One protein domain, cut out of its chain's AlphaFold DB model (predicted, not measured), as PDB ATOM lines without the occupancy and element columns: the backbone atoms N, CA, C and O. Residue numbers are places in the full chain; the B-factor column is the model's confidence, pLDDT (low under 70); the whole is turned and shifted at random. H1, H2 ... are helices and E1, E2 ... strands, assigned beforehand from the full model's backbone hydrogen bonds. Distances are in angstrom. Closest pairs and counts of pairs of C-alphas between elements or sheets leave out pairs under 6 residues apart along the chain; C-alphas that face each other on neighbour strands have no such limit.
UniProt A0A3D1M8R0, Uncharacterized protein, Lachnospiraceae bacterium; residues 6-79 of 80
ATOM      1  N   ILE A   6     179.147 116.521 126.141       79.62
ATOM      2  CA  ILE A   6     180.325 116.367 126.999       79.62
ATOM      3  C   ILE A   6     179.869 115.947 128.393       79.62
ATOM      4  O   ILE A   6     179.257 116.734 129.121       79.62
ATOM      5  N   ASN A   7     180.217 114.722 128.774       82.69
ATOM      6  CA  ASN A   7     180.055 114.215 130.128       82.69
ATOM      7  C   ASN A   7     181.362 114.388 130.906       82.69
ATOM      8  O   ASN A   7     182.464 114.207 130.387       82.69
ATOM      9  N   VAL A   8     181.246 114.772 132.173       79.12
ATOM     10  CA  VAL A   8     182.405 115.001 133.039       79.12
ATOM     11  C   VAL A   8     182.247 114.145 134.276       79.12
ATOM     12  O   VAL A   8     181.304 114.338 135.044       79.12
ATOM     13  N   GLU A   9     183.196 113.238 134.483       81.56
ATOM     14  CA  GLU A   9     183.211 112.345 135.632       81.56
ATOM     15  C   GLU A   9     184.486 112.547 136.453       81.56
ATOM     16  O   GLU A   9     185.618 112.480 135.969       81.56
ATOM     17  N   ILE A  10     184.300 112.808 137.746       77.75
ATOM     18  CA  ILE A  10     185.400 112.894 138.702       77.75
ATOM     19  C   ILE A  10     185.517 111.533 139.372       77.75
ATOM     20  O   ILE A  10     184.602 111.117 140.084       77.75
ATOM     21  N   ILE A  11     186.649 110.861 139.172       77.94
ATOM     22  CA  ILE A  11     186.842 109.491 139.648       77.94
ATOM     23  C   ILE A  11     187.982 109.447 140.667       77.94
ATOM     24  O   ILE A  11     189.042 110.056 140.500       77.94
ATOM     25  N   TYR A  12     187.751 108.703 141.748       72.50
ATOM     26  CA  TYR A  12     188.767 108.375 142.742       72.50
ATOM     27  C   TYR A  12     189.570 107.177 142.255       72.50
ATOM     28  O   TYR A  12     189.153 106.035 142.425       72.50
ATOM     29  N   LEU A  13     190.723 107.442 141.648       70.25
ATOM     30  CA  LEU A  13     191.615 106.404 141.146       70.25
ATOM     31  C   LEU A  13     192.999 106.541 141.778       70.25
ATOM     32  O   LEU A  13     193.533 107.640 141.931       70.25
ATOM     33  N   ASP A  14     193.603 105.410 142.144       74.88
ATOM     34  CA  ASP A  14     194.998 105.370 142.577       74.88
ATOM     35  C   ASP A  14     195.943 105.347 141.374       74.88
ATOM     36  O   ASP A  14     196.575 104.344 141.060       74.88
ATOM     37  N   VAL A  15     195.970 106.464 140.651       77.38
ATOM     38  CA  VAL A  15     196.731 106.604 139.409       77.38
ATOM     39  C   VAL A  15     197.629 107.836 139.444       77.38
ATOM     40  O   VAL A  15     197.372 108.793 140.174       77.38
ATOM     41  N   GLN A  16     198.701 107.808 138.648       80.06
ATOM     42  CA  GLN A  16     199.696 108.888 138.584       80.06
ATOM     43  C   GLN A  16     199.342 110.003 137.587       80.06
ATOM     44  O   GLN A  16     199.982 111.054 137.586       80.06
ATOM     45  N   TRP A  17     198.343 109.789 136.727       83.19
ATOM     46  CA  TRP A  17     197.896 110.779 135.752       83.19
ATOM     47  C   TRP A  17     196.830 111.707 136.349       83.19
ATOM     48  O   TRP A  17     196.112 111.348 137.285       83.19
ATOM     49  N   LYS A  18     196.771 112.941 135.833       86.50
ATOM     50  CA  LYS A  18     195.897 114.011 136.348       86.50
ATOM     51  C   LYS A  18     194.472 113.912 135.807       86.50
ATOM     52  O   LYS A  18     193.520 114.191 136.532       86.50
ATOM     53  N   GLY A  19     194.347 113.530 134.545       87.19
ATOM     54  CA  GLY A  19     193.090 113.353 133.839       87.19
ATOM     55  C   GLY A  19     193.337 112.931 132.395       87.19
ATOM     56  O   GLY A  19     194.492 112.899 131.962       87.19
ATOM     57  N   CYS A  20     192.274 112.533 131.711       88.62
ATOM     58  CA  CYS A  20     192.294 112.151 130.305       88.62
ATOM     59  C   CYS A  20     190.899 112.303 129.704       88.62
ATOM     60  O   CYS A  20     189.893 112.264 130.420       88.62
ATOM     61  N   THR A  21     190.845 112.391 128.383       90.12
ATOM     62  CA  THR A  21     189.600 112.401 127.620       90.12
ATOM     63  C   THR A  21     189.401 111.055 126.942       90.12
ATOM     64  O   THR A  21     190.277 110.587 126.211       90.12
ATOM     65  N   VAL A  22     188.245 110.443 127.186       89.44
ATOM     66  CA  VAL A  22     187.776 109.252 126.477       89.44
ATOM     67  C   VAL A  22     186.704 109.671 125.479       89.44
ATOM     68  O   VAL A  22     185.840 110.475 125.824       89.44
ATOM     69  N   TYR A  23     186.743 109.135 124.263       90.00
ATOM     70  CA  TYR A  23     185.746 109.430 123.235       90.00
ATOM     71  C   TYR A  23     185.192 108.161 122.587       90.00
ATOM     72  O   TYR A  23     185.878 107.137 122.511       90.00
ATOM     73  N   PHE A  24     183.960 108.247 122.096       89.06
ATOM     74  CA  PHE A  24     183.352 107.250 121.220       89.06
ATOM     75  C   PHE A  24     182.352 107.913 120.267       89.06
ATOM     76  O   PHE A  24     181.922 109.044 120.500       89.06
ATOM     77  N   PHE A  25     181.998 107.198 119.203       86.56
ATOM     78  CA  PHE A  25     180.936 107.589 118.279       86.56
ATOM     79  C   PHE A  25     179.741 106.667 118.499       86.56
ATOM     80  O   PHE A  25     179.927 105.458 118.640       86.56
ATOM     81  N   ASP A  26     178.534 107.224 118.554       86.44
ATOM     82  CA  ASP A  26     177.322 106.400 118.551       86.44
ATOM     83  C   ASP A  26     176.974 105.891 117.140       86.44
ATOM     84  O   ASP A  26     177.639 106.218 116.152       86.44
ATOM     85  N   ASP A  27     175.924 105.068 117.041       88.00
ATOM     86  CA  ASP A  27     175.461 104.481 115.775       88.00
ATOM     87  C   ASP A  27     175.010 105.542 114.747       88.00
ATOM     88  O   ASP A  27     175.010 105.276 113.542       88.00
ATOM     89  N   ASP A  28     174.655 106.746 115.208       87.56
ATOM     90  CA  ASP A  28     174.289 107.896 114.375       87.56
ATOM     91  C   ASP A  28     175.517 108.746 113.981       87.56
ATOM     92  O   ASP A  28     175.391 109.733 113.249       87.56
ATOM     93  N   GLY A  29     176.716 108.362 114.434       81.56
ATOM     94  CA  GLY A  29     177.974 109.055 114.180       81.56
ATOM     95  C   GLY A  29     178.179 110.311 115.026       81.56
ATOM     96  O   GLY A  29     179.057 111.110 114.693       81.56
ATOM     97  N   GLN A  30     177.399 110.520 116.092       84.00
ATOM     98  CA  GLN A  30     177.622 111.638 117.008       84.00
ATOM     99  C   GLN A  30     178.784 111.349 117.952       84.00
ATOM    100  O   GLN A  30     178.933 110.246 118.478       84.00
ATOM    101  N   GLU A  31     179.594 112.377 118.189       85.19
ATOM    102  CA  GLU A  31     180.745 112.331 119.083       85.19
ATOM    103  C   GLU A  31     180.315 112.501 120.541       85.19
ATOM    104  O   GLU A  31     179.688 113.496 120.918       85.19
ATOM    105  N   HIS A  32     180.715 111.546 121.379       87.19
ATOM    106  CA  HIS A  32     180.527 111.599 122.823       87.19
ATOM    107  C   HIS A  32     181.880 111.645 123.510       87.19
ATOM    108  O   HIS A  32     182.753 110.811 123.262       87.19
ATOM    109  N   PHE A  33     182.033 112.598 124.427       88.94
ATOM    110  CA  PHE A  33     183.272 112.794 125.169       88.94
ATOM    111  C   PHE A  33     183.036 112.613 126.664       88.94
ATOM    112  O   PHE A  33     182.073 113.139 127.225       88.94
ATOM    113  N   THR A  34     183.952 111.903 127.317       89.75
ATOM    114  CA  THR A  34     183.995 111.738 128.769       89.75
ATOM    115  C   THR A  34     185.342 112.206 129.298       89.75
ATOM    116  O   THR A  34     186.381 111.625 128.983       89.75
ATOM    117  N   ILE A  35     185.334 113.257 130.117       89.56
ATOM    118  CA  ILE A  35     186.546 113.747 130.784       89.56
ATOM    119  C   ILE A  35     186.673 113.068 132.141       89.56
ATOM    120  O   ILE A  35     185.802 113.225 132.998       89.56
ATOM    121  N   LEU A  36     187.794 112.379 132.339       88.56
ATOM    122  CA  LEU A  36     188.166 111.739 133.590       88.56
ATOM    123  C   LEU A  36     189.151 112.622 134.344       88.56
ATOM    124  O   LEU A  36     190.200 112.982 133.814       88.56
ATOM    125  N   LEU A  37     188.835 112.946 135.596       88.25
ATOM    126  CA  LEU A  37     189.716 113.722 136.471       88.25
ATOM    127  C   LEU A  37     190.076 112.928 137.726       88.25
ATOM    128  O   LEU A  37     189.201 112.378 138.394       88.25
ATOM    129  N   ASN A  38     191.362 112.927 138.079       88.88
ATOM    130  CA  ASN A  38     191.863 112.254 139.270       88.88
ATOM    131  C   ASN A  38     191.623 113.108 140.521       88.88
ATOM    132  O   ASN A  38     192.331 114.085 140.775       88.88
ATOM    133  N   SER A  39     190.660 112.703 141.345       85.62
ATOM    134  CA  SER A  39     190.233 113.442 142.541       85.62
ATOM    135  C   SER A  39     191.290 113.581 143.647       85.62
ATOM    136  O   SER A  39     191.060 114.318 144.608       85.62
ATOM    137  N   LYS A  40     192.455 112.920 143.539       89.12
ATOM    138  CA  LYS A  40     193.578 113.095 144.478       89.12
ATOM    139  C   LYS A  40     194.198 114.491 144.421       89.12
ATOM    140  O   LYS A  40     194.890 114.892 145.356       89.12
ATOM    141  N   TYR A  41     193.992 115.217 143.325       87.25
ATOM    142  CA  TYR A  41     194.545 116.551 143.143       87.25
ATOM    143  C   TYR A  41     193.634 117.643 143.712       87.25
ATOM    144  O   TYR A  41     192.416 117.498 143.800       87.25
ATOM    145  N   CYS A  42     194.231 118.778 144.084       90.25
ATOM    146  CA  CYS A  42     193.474 119.929 144.566       90.25
ATOM    147  C   CYS A  42     192.569 120.514 143.468       90.25
ATOM    148  O   CYS A  42     192.826 120.364 142.271       90.25
ATOM    149  N   ILE A  43     191.542 121.260 143.882       89.94
ATOM    150  CA  ILE A  43     190.547 121.848 142.974       89.94
ATOM    151  C   ILE A  43     191.160 122.727 141.874       89.94
ATOM    152  O   ILE A  43     190.650 122.760 140.759       89.94
ATOM    153  N   GLU A  44     192.256 123.429 142.157       93.88
ATOM    154  CA  GLU A  44     192.951 124.268 141.173       93.88
ATOM    155  C   GLU A  44     193.601 123.420 140.080       93.88
ATOM    156  O   GLU A  44     193.479 123.730 138.896       93.88
ATOM    157  N   THR A  45     194.220 122.304 140.471       91.69
ATOM    158  CA  THR A  45     194.792 121.343 139.524       91.69
ATOM    159  C   THR A  45     193.691 120.671 138.712       91.69
ATOM    160  O   THR A  45     193.807 120.606 137.495       91.69
ATOM    161  N   LEU A  46     192.593 120.253 139.351       88.56
ATOM    162  CA  LEU A  46     191.440 119.667 138.660       88.56
ATOM    163  C   LEU A  46     190.853 120.623 137.618       88.56
ATOM    164  O   LEU A  46     190.564 120.209 136.500       88.56
ATOM    165  N   LYS A  47     190.725 121.912 137.952       92.31
ATOM    166  CA  LYS A  47     190.272 122.947 137.011       92.31
ATOM    167  C   LYS A  47     191.234 123.116 135.840       92.31
ATOM    168  O   LYS A  47     190.786 123.193 134.702       92.31
ATOM    169  N   ALA A  48     192.539 123.178 136.106       93.06
ATOM    170  CA  ALA A  48     193.543 123.303 135.053       93.06
ATOM    171  C   ALA A  48     193.537 122.085 134.117       93.06
ATOM    172  O   ALA A  48     193.572 122.248 132.901       93.06
ATOM    173  N   THR A  49     193.425 120.876 134.675       91.25
ATOM    174  CA  THR A  49     193.301 119.637 133.903       91.25
ATOM    175  C   THR A  49     192.006 119.612 133.099       91.25
ATOM    176  O   THR A  49     192.058 119.360 131.907       91.25
ATOM    177  N   TYR A  50     190.865 119.975 133.684       90.06
ATOM    178  CA  TYR A  50     189.604 120.086 132.946       90.06
ATOM    179  C   TYR A  50     189.713 121.026 131.737       90.06
ATOM    180  O   TYR A  50     189.273 120.688 130.644       90.06
ATOM    181  N   ILE A  51     190.327 122.199 131.915       90.81
ATOM    182  CA  ILE A  51     190.531 123.158 130.820       90.81
ATOM    183  C   ILE A  51     191.440 122.567 129.734       90.81
ATOM    184  O   ILE A  51     191.184 122.785 128.551       90.81
ATOM    185  N   HIS A  52     192.476 121.820 130.123       90.31
ATOM    186  CA  HIS A  52     193.359 121.124 129.190       90.31
ATOM    187  C   HIS A  52     192.602 120.075 128.360       90.31
ATOM    188  O   HIS A  52     192.663 120.122 127.136       90.31
ATOM    189  N   GLU A  53     191.814 119.214 129.006       88.56
ATOM    190  CA  GLU A  53     191.018 118.176 128.338       88.56
ATOM    191  C   GLU A  53     189.937 118.770 127.416       88.56
ATOM    192  O   GLU A  53     189.771 118.344 126.276       88.56
ATOM    193  N   ILE A  54     189.264 119.845 127.844       89.31
ATOM    194  CA  ILE A  54     188.319 120.586 126.991       89.31
ATOM    195  C   ILE A  54     189.011 121.199 125.772       89.31
ATOM    196  O   ILE A  54     188.399 121.300 124.706       89.31
ATOM    197  N   SER A  55     190.263 121.643 125.914       88.31
ATOM    198  CA  SER A  55     191.020 122.176 124.783       88.31
ATOM    199  C   SER A  55     191.213 121.113 123.709       88.31
ATOM    200  O   SER A  55     191.029 121.444 122.543       88.31
ATOM    201  N   HIS A  56     191.516 119.869 124.098       85.31
ATOM    202  CA  HIS A  56     191.669 118.756 123.156       85.31
ATOM    203  C   HIS A  56     190.380 118.483 122.387       85.31
ATOM    204  O   HIS A  56     190.426 118.354 121.164       85.31
ATOM    205  N   ILE A  57     189.234 118.453 123.084       85.31
ATOM    206  CA  ILE A  57     187.909 118.238 122.469       85.31
ATOM    207  C   ILE A  57     187.644 119.315 121.420       85.31
ATOM    208  O   ILE A  57     187.386 119.020 120.261       85.31
ATOM    209  N   ARG A  58     187.812 120.586 121.791       85.06
ATOM    210  CA  ARG A  58     187.519 121.714 120.894       85.06
ATOM    211  C   ARG A  58     188.446 121.809 119.690       85.06
ATOM    212  O   ARG A  58     188.072 122.414 118.688       85.06
ATOM    213  N   SER A  59     189.672 121.305 119.806       82.69
ATOM    214  CA  SER A  59     190.630 121.280 118.703       82.69
ATOM    215  C   SER A  59     190.539 120.013 117.854       82.69
ATOM    216  O   SER A  59     191.309 119.907 116.901       82.69
ATOM    217  N   ASN A  60     189.641 119.070 118.179       74.12
ATOM    218  CA  ASN A  60     189.588 117.734 117.579       74.12
ATOM    219  C   ASN A  60     190.962 117.045 117.577       74.12
ATOM    220  O   ASN A  60     191.360 116.389 116.612       74.12
ATOM    221  N   ASP A  61     191.725 117.237 118.659       73.62
ATOM    222  CA  ASP A  61     193.054 116.645 118.797       73.62
ATOM    223  C   ASP A  61     192.945 115.228 119.370       73.62
ATOM    224  O   ASP A  61     193.219 114.965 120.543       73.62
ATOM    225  N   PHE A  62     192.521 114.297 118.515       66.94
ATOM    226  CA  PHE A  62     192.328 112.892 118.874       66.94
ATOM    227  C   PHE A  62     193.638 112.151 119.186       66.94
ATOM    228  O   PHE A  62     193.590 111.056 119.741       66.94
ATOM    229  N   GLN A  63     194.812 112.715 118.864       69.94
ATOM    230  CA  GLN A  63     196.101 112.074 119.173       69.94
ATOM    231  C   GLN A  63     196.381 112.026 120.677       69.94
ATOM    232  O   GLN A  63     197.123 111.159 121.136       69.94
ATOM    233  N   ASN A  64     195.781 112.947 121.431       69.00
ATOM    234  CA  ASN A  64     195.940 113.062 122.877       69.00
ATOM    235  C   ASN A  64     194.732 112.511 123.659       69.00
ATOM    236  O   ASN A  64     194.686 112.640 124.881       69.00
ATOM    237  N   MET A  65     193.772 111.876 122.975       80.62
ATOM    238  CA  MET A  65     192.596 111.249 123.584       80.62
ATOM    239  C   MET A  65     192.659 109.725 123.501       80.62
ATOM    240  O   MET A  65     193.417 109.144 122.726       80.62
ATOM    241  N   VAL A  66     191.815 109.065 124.290       83.94
ATOM    242  CA  VAL A  66     191.687 107.608 124.305       83.94
ATOM    243  C   VAL A  66     190.344 107.211 123.692       83.94
ATOM    244  O   VAL A  66     189.296 107.655 124.148       83.94
ATOM    245  N   SER A  67     190.353 106.356 122.669       85.00
ATOM    246  CA  SER A  67     189.119 105.736 122.163       85.00
ATOM    247  C   SER A  67     188.565 104.758 123.203       85.00
ATOM    248  O   SER A  67     189.319 103.953 123.758       85.00
ATOM    249  N   ALA A  68     187.253 104.804 123.448       84.25
ATOM    250  CA  ALA A  68     186.578 103.862 124.338       84.25
ATOM    251  C   ALA A  68     186.766 102.407 123.876       84.25
ATOM    252  O   ALA A  68     187.066 101.550 124.702       84.25
ATOM    253  N   ASP A  69     186.710 102.147 122.566       82.75
ATOM    254  CA  ASP A  69     186.919 100.812 121.992       82.75
ATOM    255  C   ASP A  69     188.340 100.296 122.255       82.75
ATOM    256  O   ASP A  69     188.549  99.134 122.606       82.75
ATOM    257  N   HIS A  70     189.348 101.170 122.127       81.56
ATOM    258  CA  HIS A  70     190.731 100.818 122.459       81.56
ATOM    259  C   HIS A  70     190.902 100.526 123.952       81.56
ATOM    260  O   HIS A  70     191.640  99.607 124.314       81.56
ATOM    261  N   LEU A  71     190.234 101.294 124.815       81.12
ATOM    262  CA  LEU A  71     190.251 101.072 126.257       81.12
ATOM    263  C   LEU A  71     189.591  99.732 126.612       81.12
ATOM    264  O   LEU A  71     190.190  98.944 127.339       81.12
ATOM    265  N   GLU A  72     188.408  99.438 126.068       81.12
ATOM    266  CA  GLU A  72     187.710  98.162 126.265       81.12
ATOM    267  C   GLU A  72     188.564  96.985 125.782       81.12
ATOM    268  O   GLU A  72     188.784  96.027 126.527       81.12
ATOM    269  N   TYR A  73     189.128  97.087 124.575       80.75
ATOM    270  CA  TYR A  73     190.026  96.072 124.033       80.75
ATOM    271  C   TYR A  73     191.237  95.841 124.945       80.75
ATOM    272  O   TYR A  73     191.596  94.692 125.212       80.75
ATOM    273  N   TYR A  74     191.870  96.906 125.443       78.94
ATOM    274  CA  TYR A  74     192.998  96.791 126.366       78.94
ATOM    275  C   TYR A  74     192.574  96.097 127.666       78.94
ATOM    276  O   TYR A  74     193.223  95.145 128.098       78.94
ATOM    277  N   MET A  75     191.461  96.522 128.263       77.38
ATOM    278  CA  MET A  75     190.956  95.971 129.521       77.38
ATOM    279  C   MET A  75     190.585  94.488 129.398       77.38
ATOM    280  O   MET A  75     190.908  93.710 130.292       77.38
ATOM    281  N   HIS A  76     189.971  94.079 128.287       78.56
ATOM    282  CA  HIS A  76     189.584  92.687 128.051       78.56
ATOM    283  C   HIS A  76     190.765  91.758 127.729       78.56
ATOM    284  O   HIS A  76     190.678  90.562 128.008       78.56
ATOM    285  N   ASN A  77     191.860  92.275 127.156       73.25
ATOM    286  CA  ASN A  77     192.969  91.441 126.669       73.25
ATOM    287  C   ASN A  77     194.251  91.491 127.518       73.25
ATOM    288  O   ASN A  77     195.066  90.578 127.403       73.25
ATOM    289  N   LEU A  78     194.471  92.525 128.339       60.16
ATOM    290  CA  LEU A  78     195.707  92.682 129.131       60.16
ATOM    291  C   LEU A  78     195.540  92.449 130.632       60.16
ATOM    292  O   LEU A  78     196.540  92.268 131.323       60.16
ATOM    293  N   ILE A  79     194.307  92.427 131.136       55.94
ATOM    294  CA  ILE A  79     194.006  92.105 132.534       55.94
ATOM    295  C   ILE A  79     193.341  90.723 132.563       55.94
ATOM    296  O   ILE A  79     192.120  90.609 132.650       55.94
TER     297      ILE A  79
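What this domain is: This is residues 6 to 79 of the 80 residues of an uncharacterized protein of Lachnospiraceae bacterium (UniProt A0A3D1M8R0). A twisted three-stranded sheet has one helix, H1, packed along one face; a second, H2, starts beside edge strand E2 on the opposite face, and the stretch of residues 72 to 79, of which 72 to 78 belong to H2, sticks out. The 74 printed residues hold E1, E2, E3, H1, H2 in turn, class mixed; the mixed sheet runs E1 E3 E2. The whole is compact, radius of gyration of the C-alphas 12.9 A, spanning 37 by 32 by 19 A.

Where its parts are: E1, residues 6 to 11, begins at C-alpha 6 (180.325, 116.367, 126.999) and measures 15.8 A. E2, residues 19 to 25, measures 20.6 A; E3, residues 31 to 38, 23.0 A; H1, residues 43 to 58, 22.3 A. H2, residues 68 to 78, 15.2 A, ends at C-alpha 78 (195.707, 92.682, 129.131).

How they stand to each other: E1 and E3 are parallel, N 9 to O 35 3.0 A. Hairpin E2 and E3 is antiparallel, N 22 to O 34 2.8 A. H1 is on the sheet, over E3 and E2, height 8.9 A; its closest C-alphas to E2 are Glu 53 and Thr 21, 6.0 A. H2 is over none of the strands; its closest C-alphas to E2 are Ala 68 and Phe 24, 5.6 A. In H1 and H2 every O i to N i+4 pair is within hydrogen-bond range.

The domain as a whole: The farthest C-alphas, Asp 28 and Cys 42, are 37.7 A apart. The printed part has no cut and no long link. Residues 62 to 64 and 78 to 79 have pLDDT under 70.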